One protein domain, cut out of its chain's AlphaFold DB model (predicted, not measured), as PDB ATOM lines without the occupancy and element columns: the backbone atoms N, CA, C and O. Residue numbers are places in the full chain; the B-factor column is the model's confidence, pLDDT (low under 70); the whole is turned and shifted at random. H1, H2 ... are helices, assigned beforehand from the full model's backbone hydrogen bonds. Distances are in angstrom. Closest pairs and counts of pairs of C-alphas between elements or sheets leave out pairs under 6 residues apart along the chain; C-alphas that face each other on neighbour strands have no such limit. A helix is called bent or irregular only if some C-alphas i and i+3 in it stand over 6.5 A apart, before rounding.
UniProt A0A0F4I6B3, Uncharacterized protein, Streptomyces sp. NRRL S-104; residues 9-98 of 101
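What this domain is: This is residues 9 to 98 of the 101 residues of an uncharacterized protein of Streptomyces sp. NRRL S-104 (UniProt A0A0F4I6B3). Three helices lie side by side as a long, thin up-and-down bundle: H1, H2 and H3a, the first arm of the bent third helix. The second arm, H3b, turns off at a bend and runs on past the bundle, and its residues 90 to 98 stick out as a free end that adds to the length. The printed part has 90 residues with three named helices, H1, H2 and H3 in that order, and no named strand; the class is all helix. The whole is loose, with a radius of gyration of the C-alphas of 15.3 A, and spans 51 by 25 by 16 A.

Where its parts are: H1 takes residues 12 to 33 and is 31.6 A long, with C-alpha 12 at (51.840, 60.227, 30.370). H2 takes residues 41 to 57, 26.6 A, has a kink of 40 degrees near residue 49, and is only just irregular: C-alphas 45 and 48 are 6.9 A apart. H3, residues 63 to 98, was assigned as one helix by its hydrogen bonds but is bent, with C-alphas 81 and 84 lying 7.2 A apart. Its arm H3a holds residues 63 to 81, 27.2 A, from C-alpha 63 at (57.773, 52.400, 18.290). Its arm H3b holds residues 84 to 98, 20.6 A, ending with C-alpha 98 at (11.052, 54.943, 4.503).

How they stand to each other: H1, H2 and H3a form a bundle, up and down, each running against the one before it. H1 and H2 are a helical hairpin and touch at a shallow tilt of 18 degrees, opposite ways; their closest C-alphas are those of Ala 15 and Trp 57, 5.2 A. H2 and H3a are a helical hairpin too, at a shallow tilt of 19 degrees, and their closest C-alphas are those of Pro 49 and Gly 76, 4.1 A. H3a touches H1 with residues 73 to 81 alone, the same way at a shallow tilt of 22 degrees; the C-alphas of Gly 29 and Leu 81 come closest, 4.5 A. The lines of H3a and H3b stand at a steep tilt of 49 degrees. Residues 84 to 88 of H3b touch residues 29 to 33 of H1, with the closest C-alphas, those of Ser 33 and Asn 85, 5.6 A apart. H2 and H3b only just touch, with 3 pairs of C-alphas within 8 A. Every O i to N i+4 pair is within hydrogen-bond range in H3a and H3b, against 17 of 18 in H1 and 6 of 13 in H2, where 12 of 14 O i to N i+3 pairs are within range.

The domain as a whole: The C-alphas of Arg 9 and Ala 98 are the two farthest apart, 53.9 A. Without residues 90 to 98, which stand free, the body spans 42 by 19 by 16 A. The printed part has no cut. The link from H1 to H2 is short and that from H2 to H3 is tight. The mean pLDDT of the printed part is 79.4, and residues 9 to 10 and 33 to 42 are under 70.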
ATOM      1  N   ARG A   9      57.705  58.254  31.469       57.69
ATOM      2  CA  ARG A   9      57.441  59.701  31.589       57.69
ATOM      3  C   ARG A   9      56.992  60.407  30.295       57.69
ATOM      4  O   ARG A   9      56.090  61.231  30.404       57.69
ATOM      5  N   PRO A  10      57.500  60.102  29.084       67.56
ATOM      6  CA  PRO A  10      57.071  60.807  27.872       67.56
ATOM      7  C   PRO A  10      55.679  60.389  27.373       67.56
ATOM      8  O   PRO A  10      55.102  61.075  26.533       67.56
ATOM      9  N   TRP A  11      55.118  59.278  27.864       81.38
ATOM     10  CA  TRP A  11      53.819  58.775  27.399       81.38
ATOM     11  C   TRP A  11      52.627  59.305  28.208       81.38
ATOM     12  O   TRP A  11      51.524  59.445  27.683       81.38
ATOM     13  N   LEU A  12      52.854  59.666  29.471       79.25
ATOM     14  CA  LEU A  12      51.840  60.227  30.370       79.25
ATOM     15  C   LEU A  12      51.202  61.530  29.829       79.25
ATOM     16  O   LEU A  12      49.976  61.628  29.855       79.25
ATOM     17  N   PRO A  13      51.965  62.481  29.245       83.88
ATOM     18  CA  PRO A  13      51.401  63.665  28.591       83.88
ATOM     19  C   PRO A  13      50.487  63.332  27.409       83.88
ATOM     20  O   PRO A  13      49.492  64.016  27.191       83.88
ATOM     21  N   VAL A  14      50.794  62.269  26.657       81.25
ATOM     22  CA  VAL A  14      49.971  61.819  25.522       81.25
ATOM     23  C   VAL A  14      48.634  61.279  26.021       81.25
ATOM     24  O   VAL A  14      47.589  61.669  25.507       81.25
ATOM     25  N   ALA A  15      48.648  60.430  27.052       80.44
ATOM     26  CA  ALA A  15      47.419  59.932  27.670       80.44
ATOM     27  C   ALA A  15      46.573  61.080  28.256       80.44
ATOM     28  O   ALA A  15      45.358  61.114  28.060       80.44
ATOM     29  N   LEU A  16      47.212  62.062  28.903       83.69
ATOM     30  CA  LEU A  16      46.556  63.277  29.406       83.69
ATOM     31  C   LEU A  16      45.916  64.102  28.286       83.69
ATOM     32  O   LEU A  16      44.748  64.467  28.403       83.69
ATOM     33  N   LEU A  17      46.637  64.341  27.186       85.31
ATOM     34  CA  LEU A  17      46.118  65.060  26.020       85.31
ATOM     35  C   LEU A  17      44.823  64.415  25.524       85.31
ATOM     36  O   LEU A  17      43.804  65.084  25.387       85.31
ATOM     37  N   PHE A  18      44.846  63.101  25.314       84.31
ATOM     38  CA  PHE A  18      43.691  62.339  24.848       84.31
ATOM     39  C   PHE A  18      42.539  62.297  25.858       84.31
ATOM     40  O   PHE A  18      41.375  62.273  25.462       84.31
ATOM     41  N   THR A  19      42.848  62.367  27.152       80.88
ATOM     42  CA  THR A  19      41.852  62.447  28.229       80.88
ATOM     43  C   THR A  19      41.111  63.782  28.241       80.88
ATOM     44  O   THR A  19      39.956  63.812  28.644       80.88
ATOM     45  N   VAL A  20      41.726  64.871  27.771       86.25
ATOM     46  CA  VAL A  20      41.055  66.176  27.608       86.25
ATOM     47  C   VAL A  20      40.380  66.286  26.239       86.25
ATOM     48  O   VAL A  20      39.260  66.786  26.133       86.25
ATOM     49  N   LEU A  21      41.033  65.780  25.187       81.31
ATOM     50  CA  LEU A  21      40.538  65.879  23.814       81.31
ATOM     51  C   LEU A  21      39.255  65.070  23.603       81.31
ATOM     52  O   LEU A  21      38.354  65.527  22.907       81.31
ATOM     53  N   ALA A  22      39.152  63.881  24.203       81.25
ATOM     54  CA  ALA A  22      38.001  63.013  23.993       81.25
ATOM     55  C   ALA A  22      36.696  63.581  24.586       81.25
ATOM     56  O   ALA A  22      35.725  63.666  23.840       81.25
ATOM     57  N   PRO A  23      36.639  64.060  25.846       81.69
ATOM     58  CA  PRO A  23      35.465  64.763  26.364       81.69
ATOM     59  C   PRO A  23      35.121  66.025  25.570       81.69
ATOM     60  O   PRO A  23      33.944  66.292  25.352       81.69
ATOM     61  N   ALA A  24      36.125  66.776  25.101       82.81
ATOM     62  CA  ALA A  24      35.897  67.950  24.260       82.81
ATOM     63  C   ALA A  24      35.262  67.569  22.911       82.81
ATOM     64  O   ALA A  24      34.293  68.198  22.491       82.81
ATOM     65  N   ALA A  25      35.750  66.506  22.266       81.06
ATOM     66  CA  ALA A  25      35.183  65.978  21.026       81.06
ATOM     67  C   ALA A  25      33.760  65.435  21.225       81.06
ATOM     68  O   ALA A  25      32.895  65.699  20.396       81.06
ATOM     69  N   VAL A  26      33.498  64.739  22.338       81.25
ATOM     70  CA  VAL A  26      32.149  64.286  22.721       81.25
ATOM     71  C   VAL A  26      31.219  65.481  22.915       81.25
ATOM     72  O   VAL A  26      30.124  65.495  22.365       81.25
ATOM     73  N   TRP A  27      31.644  66.494  23.673       80.38
ATOM     74  CA  TRP A  27      30.835  67.683  23.938       80.38
ATOM     75  C   TRP A  27      30.523  68.451  22.654       80.38
ATOM     76  O   TRP A  27      29.373  68.814  22.421       80.38
ATOM     77  N   LEU A  28      31.522  68.641  21.790       76.50
ATOM     78  CA  LEU A  28      31.353  69.328  20.515       76.50
ATOM     79  C   LEU A  28      30.476  68.518  19.548       76.50
ATOM     80  O   LEU A  28      29.573  69.074  18.931       76.50
ATOM     81  N   GLY A  29      30.674  67.200  19.468       75.19
ATOM     82  CA  GLY A  29      29.824  66.297  18.690       75.19
ATOM     83  C   GLY A  29      28.370  66.320  19.169       75.19
ATOM     84  O   GLY A  29      27.455  66.403  18.349       75.19
ATOM     85  N   GLN A  30      28.152  66.339  20.489       75.06
ATOM     86  CA  GLN A  30      26.823  66.487  21.081       75.06
ATOM     87  C   GLN A  30      26.197  67.846  20.771       75.06
ATOM     88  O   GLN A  30      25.037  67.880  20.381       75.06
ATOM     89  N   ALA A  31      26.945  68.943  20.910       75.81
ATOM     90  CA  ALA A  31      26.454  70.290  20.627       75.81
ATOM     91  C   ALA A  31      26.054  70.477  19.155       75.81
ATOM     92  O   ALA A  31      25.116  71.214  18.866       75.81
ATOM     93  N   LEU A  32      26.745  69.797  18.232       72.69
ATOM     94  CA  LEU A  32      26.423  69.803  16.802       72.69
ATOM     95  C   LEU A  32      25.218  68.915  16.458       72.69
ATOM     96  O   LEU A  32      24.423  69.279  15.597       72.69
ATOM     97  N   SER A  33      25.083  67.756  17.113       67.06
ATOM     98  CA  SER A  33      24.079  66.739  16.757       67.06
ATOM     99  C   SER A  33      22.748  66.886  17.498       67.06
ATOM    100  O   SER A  33      21.718  66.427  17.006       67.06
ATOM    101  N   TYR A  34      22.756  67.431  18.717       64.94
ATOM    102  CA  TYR A  34      21.648  67.294  19.657       64.94
ATOM    103  C   TYR A  34      21.286  68.619  20.335       64.94
ATOM    104  O   TYR A  34      22.138  69.324  20.872       64.94
ATOM    105  N   GLY A  35      19.985  68.923  20.383       60.06
ATOM    106  CA  GLY A  35      19.450  70.014  21.199       60.06
ATOM    107  C   GLY A  35      19.601  69.748  22.708       60.06
ATOM    108  O   GLY A  35      19.797  68.598  23.126       60.06
ATOM    109  N   PRO A  36      19.502  70.790  23.557       55.19
ATOM    110  CA  PRO A  36      19.653  70.660  25.004       55.19
ATOM    111  C   PRO A  36      18.587  69.708  25.575       55.19
ATOM    112  O   PRO A  36      17.428  70.076  25.715       55.19
ATOM    113  N   GLY A  37      18.977  68.465  25.888       59.00
ATOM    114  CA  GLY A  37      18.091  67.464  26.504       59.00
ATOM    115  C   GLY A  37      18.306  66.015  26.052       59.00
ATOM    116  O   GLY A  37      17.991  65.091  26.797       59.00
ATOM    117  N   ALA A  38      18.914  65.774  24.888       61.09
ATOM    118  CA  ALA A  38      19.040  64.427  24.320       61.09
ATOM    119  C   ALA A  38      20.271  63.646  24.838       61.09
ATOM    120  O   ALA A  38      21.067  63.126  24.065       61.09
ATOM    121  N   ARG A  39      20.489  63.582  26.158       60.75
ATOM    122  CA  ARG A  39      21.727  62.997  26.725       60.75
ATOM    123  C   ARG A  39      21.676  61.488  26.991       60.75
ATOM    124  O   ARG A  39      22.728  60.863  27.035       60.75
ATOM    125  N   GLY A  40      20.490  60.903  27.164       66.75
ATOM    126  CA  GLY A  40      20.333  59.533  27.677       66.75
ATOM    127  C   GLY A  40      20.829  58.423  26.733       66.75
ATOM    128  O   GLY A  40      21.857  57.807  27.007       66.75
ATOM    129  N   PRO A  41      20.127  58.142  25.622       67.12
ATOM    130  CA  PRO A  41      20.432  56.980  24.781       67.12
ATOM    131  C   PRO A  41      21.667  57.175  23.886       67.12
ATOM    132  O   PRO A  41      22.349  56.214  23.539       67.12
ATOM    133  N   TYR A  42      22.005  58.420  23.550       66.50
ATOM    134  CA  TYR A  42      23.090  58.739  22.618       66.50
ATOM    135  C   TYR A  42      24.489  58.605  23.232       66.50
ATOM    136  O   TYR A  42      25.475  58.555  22.498       66.50
ATOM    137  N   ALA A  43      24.594  58.491  24.561       71.94
ATOM    138  CA  ALA A  43      25.856  58.225  25.252       71.94
ATOM    139  C   ALA A  43      26.507  56.904  24.792       71.94
ATOM    140  O   ALA A  43      27.734  56.807  24.729       71.94
ATOM    141  N   LEU A  44      25.695  55.913  24.399       75.50
ATOM    142  CA  LEU A  44      26.170  54.610  23.928       75.50
ATOM    143  C   LEU A  44      27.009  54.712  22.643       75.50
ATOM    144  O   LEU A  44      27.959  53.948  22.474       75.50
ATOM    145  N   PHE A  45      26.740  55.697  21.779       75.94
ATOM    146  CA  PHE A  45      27.509  55.907  20.544       75.94
ATOM    147  C   PHE A  45      28.950  56.363  20.793       75.94
ATOM    148  O   PHE A  45      29.798  56.239  19.910       75.94
ATOM    149  N   TYR A  46      29.249  56.837  22.002       76.69
ATOM    150  CA  TYR A  46      30.582  57.294  22.380       76.69
ATOM    151  C   TYR A  46      31.422  56.211  23.068       76.69
ATOM    152  O   TYR A  46      32.617  56.417  23.264       76.69
ATOM    153  N   VAL A  47      30.856  55.035  23.373       82.62
ATOM    154  CA  VAL A  47      31.577  53.945  24.057       82.62
ATOM    155  C   VAL A  47      32.765  53.448  23.232       82.62
ATOM    156  O   VAL A  47      33.874  53.354  23.754       82.62
ATOM    157  N   ILE A  48      32.565  53.174  21.939       82.81
ATOM    158  CA  ILE A  48      33.641  52.723  21.038       82.81
ATOM    159  C   ILE A  48      34.718  53.813  20.863       82.81
ATOM    160  O   ILE A  48      35.893  53.511  21.090       82.81
ATOM    161  N   PRO A  49      34.368  55.077  20.539       82.50
ATOM    162  CA  PRO A  49      35.320  56.187  20.519       82.50
ATOM    163  C   PRO A  49      36.160  56.305  21.798       82.50
ATOM    164  O   PRO A  49      37.386  56.390  21.733       82.50
ATOM    165  N   LEU A  50      35.519  56.251  22.969       83.44
ATOM    166  CA  LEU A  50      36.194  56.368  24.262       83.44
ATOM    167  C   LEU A  50      37.079  55.155  24.567       83.44
ATOM    168  O   LEU A  50      38.182  55.327  25.085       83.44
ATOM    169  N   ALA A  51      36.658  53.943  24.200       85.12
ATOM    170  CA  ALA A  51      37.474  52.739  24.346       85.12
ATOM    171  C   ALA A  51      38.752  52.808  23.493       85.12
ATOM    172  O   ALA A  51      39.830  52.439  23.962       85.12
ATOM    173  N   LEU A  52      38.662  53.341  22.269       84.88
ATOM    174  CA  LEU A  52      39.821  53.575  21.403       84.88
ATOM    175  C   LEU A  52      40.797  54.577  22.028       84.88
ATOM    176  O   LEU A  52      42.001  54.317  22.077       84.88
ATOM    177  N   VAL A  53      40.284  55.676  22.583       86.19
ATOM    178  CA  VAL A  53      41.084  56.667  23.318       86.19
ATOM    179  C   VAL A  53      41.721  56.043  24.561       86.19
ATOM    180  O   VAL A  53      42.903  56.269  24.816       86.19
ATOM    181  N   ALA A  54      41.008  55.187  25.296       86.19
ATOM    182  CA  ALA A  54      41.527  54.512  26.485       86.19
ATOM    183  C   ALA A  54      42.753  53.633  26.183       86.19
ATOM    184  O   ALA A  54      43.625  53.470  27.036       86.19
ATOM    185  N   THR A  55      42.905  53.137  24.948       85.81
ATOM    186  CA  THR A  55      44.115  52.394  24.552       85.81
ATOM    187  C   THR A  55      45.398  53.230  24.639       85.81
ATOM    188  O   THR A  55      46.492  52.660  24.730       85.81
ATOM    189  N   THR A  56      45.293  54.563  24.660       85.12
ATOM    190  CA  THR A  56      46.429  55.478  24.850       85.12
ATOM    191  C   THR A  56      46.956  55.480  26.284       85.12
ATOM    192  O   THR A  56      48.104  55.847  26.488       85.12
ATOM    193  N   TRP A  57      46.202  54.988  27.272       80.38
ATOM    194  CA  TRP A  57      46.671  54.891  28.662       80.38
ATOM    195  C   TRP A  57      47.687  53.774  28.891       80.38
ATOM    196  O   TRP A  57      48.468  53.818  29.841       80.38
ATOM    197  N   ILE A  58      47.712  52.768  28.018       82.94
ATOM    198  CA  ILE A  58      48.647  51.655  28.146       82.94
ATOM    199  C   ILE A  58      49.981  52.071  27.503       82.94
ATOM    200  O   ILE A  58      50.019  52.307  26.289       82.94
ATOM    201  N   PRO A  59      51.089  52.125  28.264       78.69
ATOM    202  CA  PRO A  59      52.377  52.543  27.729       78.69
ATOM    203  C   PRO A  59      52.874  51.566  26.644       78.69
ATOM    204  O   PRO A  59      52.868  50.348  26.859       78.69
ATOM    205  N   PRO A  60      53.283  52.056  25.459       81.38
ATOM    206  CA  PRO A  60      53.824  51.225  24.391       81.38
ATOM    207  C   PRO A  60      55.219  50.713  24.759       81.38
ATOM    208  O   PRO A  60      55.996  51.411  25.404       81.38
ATOM    209  N   ARG A  61      55.545  49.492  24.320       81.94
ATOM    210  CA  ARG A  61      56.880  48.894  24.499       81.94
ATOM    211  C   ARG A  61      57.757  49.012  23.249       81.94
ATOM    212  O   ARG A  61      58.957  48.798  23.338       81.94
ATOM    213  N   THR A  62      57.161  49.337  22.098       84.25
ATOM    214  CA  THR A  62      57.841  49.481  20.800       84.25
ATOM    215  C   THR A  62      57.343  50.713  20.040       84.25
ATOM    216  O   THR A  62      56.200  51.146  20.224       84.25
ATOM    217  N   ASP A  63      58.155  51.249  19.126       81.75
ATOM    218  CA  ASP A  63      57.773  52.400  18.290       81.75
ATOM    219  C   ASP A  63      56.584  52.104  17.366       81.75
ATOM    220  O   ASP A  63      55.718  52.958  17.153       81.75
ATOM    221  N   ALA A  64      56.484  50.870  16.866       84.81
ATOM    222  CA  ALA A  64      55.333  50.429  16.084       84.81
ATOM    223  C   ALA A  64      54.038  50.461  16.918       84.81
ATOM    224  O   ALA A  64      53.001  50.930  16.442       84.81
ATOM    225  N   GLN A  65      54.091  50.025  18.184       82.69
ATOM    226  CA  GLN A  65      52.958  50.151  19.107       82.69
ATOM    227  C   GLN A  65      52.646  51.612  19.426       82.69
ATOM    228  O   GLN A  65      51.473  51.969  19.511       82.69
ATOM    229  N   ARG A  66      53.667  52.465  19.563       83.50
ATOM    230  CA  ARG A  66      53.495  53.899  19.809       83.50
ATOM    231  C   ARG A  66      52.686  54.563  18.693       83.50
ATOM    232  O   ARG A  66      51.673  55.197  18.976       83.50
ATOM    233  N   ARG A  67      53.079  54.358  17.429       85.38
ATOM    234  CA  ARG A  67      52.359  54.893  16.257       85.38
ATOM    235  C   ARG A  67      50.926  54.368  16.174       85.38
ATOM    236  O   ARG A  67      50.009  55.151  15.953       85.38
ATOM    237  N   ARG A  68      50.722  53.067  16.413       85.94
ATOM    238  CA  ARG A  68      49.379  52.463  16.425       85.94
ATOM    239  C   ARG A  68      48.485  53.063  17.511       85.94
ATOM    240  O   ARG A  68      47.348  53.395  17.219       85.94
ATOM    241  N   ARG A  69      48.983  53.248  18.739       84.56
ATOM    242  CA  ARG A  69      48.197  53.847  19.834       84.56
ATOM    243  C   ARG A  69      47.844  55.308  19.566       84.56
ATOM    244  O   ARG A  69      46.724  55.706  19.854       84.56
ATOM    245  N   LEU A  70      48.762  56.081  18.982       86.44
ATOM    246  CA  LEU A  70      48.469  57.451  18.548       86.44
ATOM    247  C   LEU A  70      47.369  57.477  17.483       86.44
ATOM    248  O   LEU A  70      46.438  58.264  17.608       86.44
ATOM    249  N   ALA A  71      47.447  56.587  16.488       87.81
ATOM    250  CA  ALA A  71      46.425  56.460  15.452       87.81
ATOM    251  C   ALA A  71      45.061  56.026  16.021       87.81
ATOM    252  O   ALA A  71      44.032  56.533  15.592       87.81
ATOM    253  N   LEU A  72      45.039  55.122  17.006       87.88
ATOM    254  CA  LEU A  72      43.803  54.705  17.680       87.88
ATOM    255  C   LEU A  72      43.207  55.833  18.529       87.88
ATOM    256  O   LEU A  72      42.001  56.050  18.481       87.88
ATOM    257  N   GLY A  73      44.035  56.579  19.265       85.88
ATOM    258  CA  GLY A  73      43.585  57.736  20.038       85.88
ATOM    259  C   GLY A  73      43.015  58.843  19.151       85.88
ATOM    260  O   GLY A  73      41.945  59.378  19.443       85.88
ATOM    261  N   SER A  74      43.693  59.163  18.042       84.50
ATOM    262  CA  SER A  74      43.216  60.168  17.087       84.50
ATOM    263  C   SER A  74      41.950  59.711  16.366       84.50
ATOM    264  O   SER A  74      41.007  60.492  16.256       84.50
ATOM    265  N   ALA A  75      41.878  58.441  15.954       86.62
ATOM    266  CA  ALA A  75      40.670  57.852  15.383       86.62
ATOM    267  C   ALA A  75      39.505  57.878  16.379       86.62
ATOM    268  O   ALA A  75      38.400  58.252  16.005       86.62
ATOM    269  N   GLY A  76      39.751  57.557  17.652       85.62
ATOM    270  CA  GLY A  76      38.751  57.650  18.711       85.62
ATOM    271  C   GLY A  76      38.221  59.075  18.892       85.62
ATOM    272  O   GLY A  76      37.015  59.266  18.994       85.62
ATOM    273  N   CYS A  77      39.083  60.094  18.836       84.75
ATOM    274  CA  CYS A  77      38.643  61.493  18.911       84.75
ATOM    275  C   CYS A  77      37.860  61.942  17.668       84.75
ATOM    276  O   CYS A  77      36.829  62.596  17.799       84.75
ATOM    277  N   LEU A  78      38.306  61.559  16.467       84.06
ATOM    278  CA  LEU A  78      37.577  61.832  15.224       84.06
ATOM    279  C   LEU A  78      36.212  61.139  15.211       84.06
ATOM    280  O   LEU A  78      35.216  61.750  14.832       84.06
ATOM    281  N   MET A  79      36.147  59.886  15.663       82.94
ATOM    282  CA  MET A  79      34.885  59.171  15.798       82.94
ATOM    283  C   MET A  79      33.984  59.844  16.831       82.94
ATOM    284  O   MET A  79      32.821  60.063  16.531       82.94
ATOM    285  N   ALA A  80      34.495  60.250  17.995       82.62
ATOM    286  CA  ALA A  80      33.690  60.989  18.967       82.62
ATOM    287  C   ALA A  80      33.092  62.272  18.363       82.62
ATOM    288  O   ALA A  80      31.955  62.612  18.662       82.62
ATOM    289  N   LEU A  81      33.814  62.950  17.469       79.81
ATOM    290  CA  LEU A  81      33.317  64.162  16.825       79.81
ATOM    291  C   LEU A  81      32.271  63.875  15.733       79.81
ATOM    292  O   LEU A  81      31.215  64.506  15.695       79.81
ATOM    293  N   PHE A  82      32.553  62.935  14.827       78.00
ATOM    294  CA  PHE A  82      31.789  62.777  13.584       78.00
ATOM    295  C   PHE A  82      30.849  61.574  13.561       78.00
ATOM    296  O   PHE A  82      29.806  61.640  12.917       78.00
ATOM    297  N   TYR A  83      31.177  60.479  14.249       76.56
ATOM    298  CA  TYR A  83      30.388  59.243  14.210       76.56
ATOM    299  C   TYR A  83      28.911  59.435  14.608       76.56
ATOM    300  O   TYR A  83      28.048  58.953  13.870       76.56
ATOM    301  N   PRO A  84      28.575  60.181  15.682       72.56
ATOM    302  CA  PRO A  84      27.181  60.428  16.055       72.56
ATOM    303  C   PRO A  84      26.438  61.231  14.984       72.56
ATOM    304  O   PRO A  84      25.295  60.914  14.664       72.56
ATOM    305  N   ASN A  85      27.111  62.220  14.385       72.25
ATOM    306  CA  ASN A  85      26.563  63.057  13.319       72.25
ATOM    307  C   ASN A  85      26.258  62.229  12.060       72.25
ATOM    308  O   ASN A  85      25.158  62.305  11.520       72.25
ATOM    309  N   VAL A  86      27.206  61.401  11.608       77.56
ATOM    310  CA  VAL A  86      27.030  60.542  10.422       77.56
ATOM    311  C   VAL A  86      25.898  59.542  10.640       77.56
ATOM    312  O   VAL A  86      25.078  59.337   9.745       77.56
ATOM    313  N   LEU A  87      25.826  58.937  11.828       77.12
ATOM    314  CA  LEU A  87      24.767  57.994  12.168       77.12
ATOM    315  C   LEU A  87      23.395  58.681  12.214       77.12
ATOM    316  O   LEU A  87      22.438  58.147  11.663       77.12
ATOM    317  N   LEU A  88      23.310  59.875  12.811       73.69
ATOM    318  CA  LEU A  88      22.084  60.672  12.861       73.69
ATOM    319  C   LEU A  88      21.610  61.071  11.460       73.69
ATOM    320  O   LEU A  88      20.443  60.873  11.140       73.69
ATOM    321  N   VAL A  89      22.507  61.585  10.611       79.31
ATOM    322  CA  VAL A  89      22.183  61.956   9.223       79.31
ATOM    323  C   VAL A  89      21.724  60.735   8.434       79.31
ATOM    324  O   VAL A  89      20.715  60.798   7.744       79.31
ATOM    325  N   THR A  90      22.418  59.604   8.574       82.38
ATOM    326  CA  THR A  90      22.040  58.352   7.905       82.38
ATOM    327  C   THR A  90      20.665  57.881   8.370       82.38
ATOM    328  O   THR A  90      19.833  57.511   7.547       82.38
ATOM    329  N   TRP A  91      20.395  57.933   9.676       81.88
ATOM    330  CA  TRP A  91      19.093  57.580  10.234       81.88
ATOM    331  C   TRP A  91      17.980  58.506   9.729       81.88
ATOM    332  O   TRP A  91      16.935  58.012   9.321       81.88
ATOM    333  N   LEU A  92      18.216  59.822   9.673       81.25
ATOM    334  CA  LEU A  92      17.269  60.791   9.113       81.25
ATOM    335  C   LEU A  92      17.000  60.538   7.626       81.25
ATOM    336  O   LEU A  92      15.847  60.546   7.212       81.25
ATOM    337  N   VAL A  93      18.038  60.277   6.826       86.19
ATOM    338  CA  VAL A  93      17.895  59.952   5.398       86.19
ATOM    339  C   VAL A  93      17.081  58.672   5.214       86.19
ATOM    340  O   VAL A  93      16.141  58.658   4.426       86.19
ATOM    341  N   LEU A  94      17.394  57.614   5.968       88.12
ATOM    342  CA  LEU A  94      16.627  56.367   5.941       88.12
ATOM    343  C   LEU A  94      15.180  56.588   6.375       88.12
ATOM    344  O   LEU A  94      14.280  56.025   5.762       88.12
ATOM    345  N   TRP A  95      14.952  57.416   7.395       85.81
ATOM    346  CA  TRP A  95      13.613  57.767   7.846       85.81
ATOM    347  C   TRP A  95      12.834  58.503   6.758       85.81
ATOM    348  O   TRP A  95      11.710  58.116   6.484       85.81
ATOM    349  N   VAL A  96      13.427  59.486   6.075       87.12
ATOM    350  CA  VAL A  96      12.786  60.199   4.953       87.12
ATOM    351  C   VAL A  96      12.457  59.248   3.798       87.12
ATOM    352  O   VAL A  96      11.359  59.307   3.250       87.12
ATOM    353  N   ILE A  97      13.381  58.350   3.443       89.50
ATOM    354  CA  ILE A  97      13.160  57.358   2.380       89.50
ATOM    355  C   ILE A  97      12.040  56.383   2.767       89.50
ATOM    356  O   ILE A  97      11.202  56.053   1.932       89.50
ATOM    357  N   ALA A  98      12.030  55.912   4.016       86.12
ATOM    358  CA  ALA A  98      11.052  54.943   4.503       86.12
ATOM    359  C   ALA A  98       9.680  55.565   4.802       86.12
ATOM    360  O   ALA A  98       8.673  54.876   4.675       86.12
TER     361      ALA A  98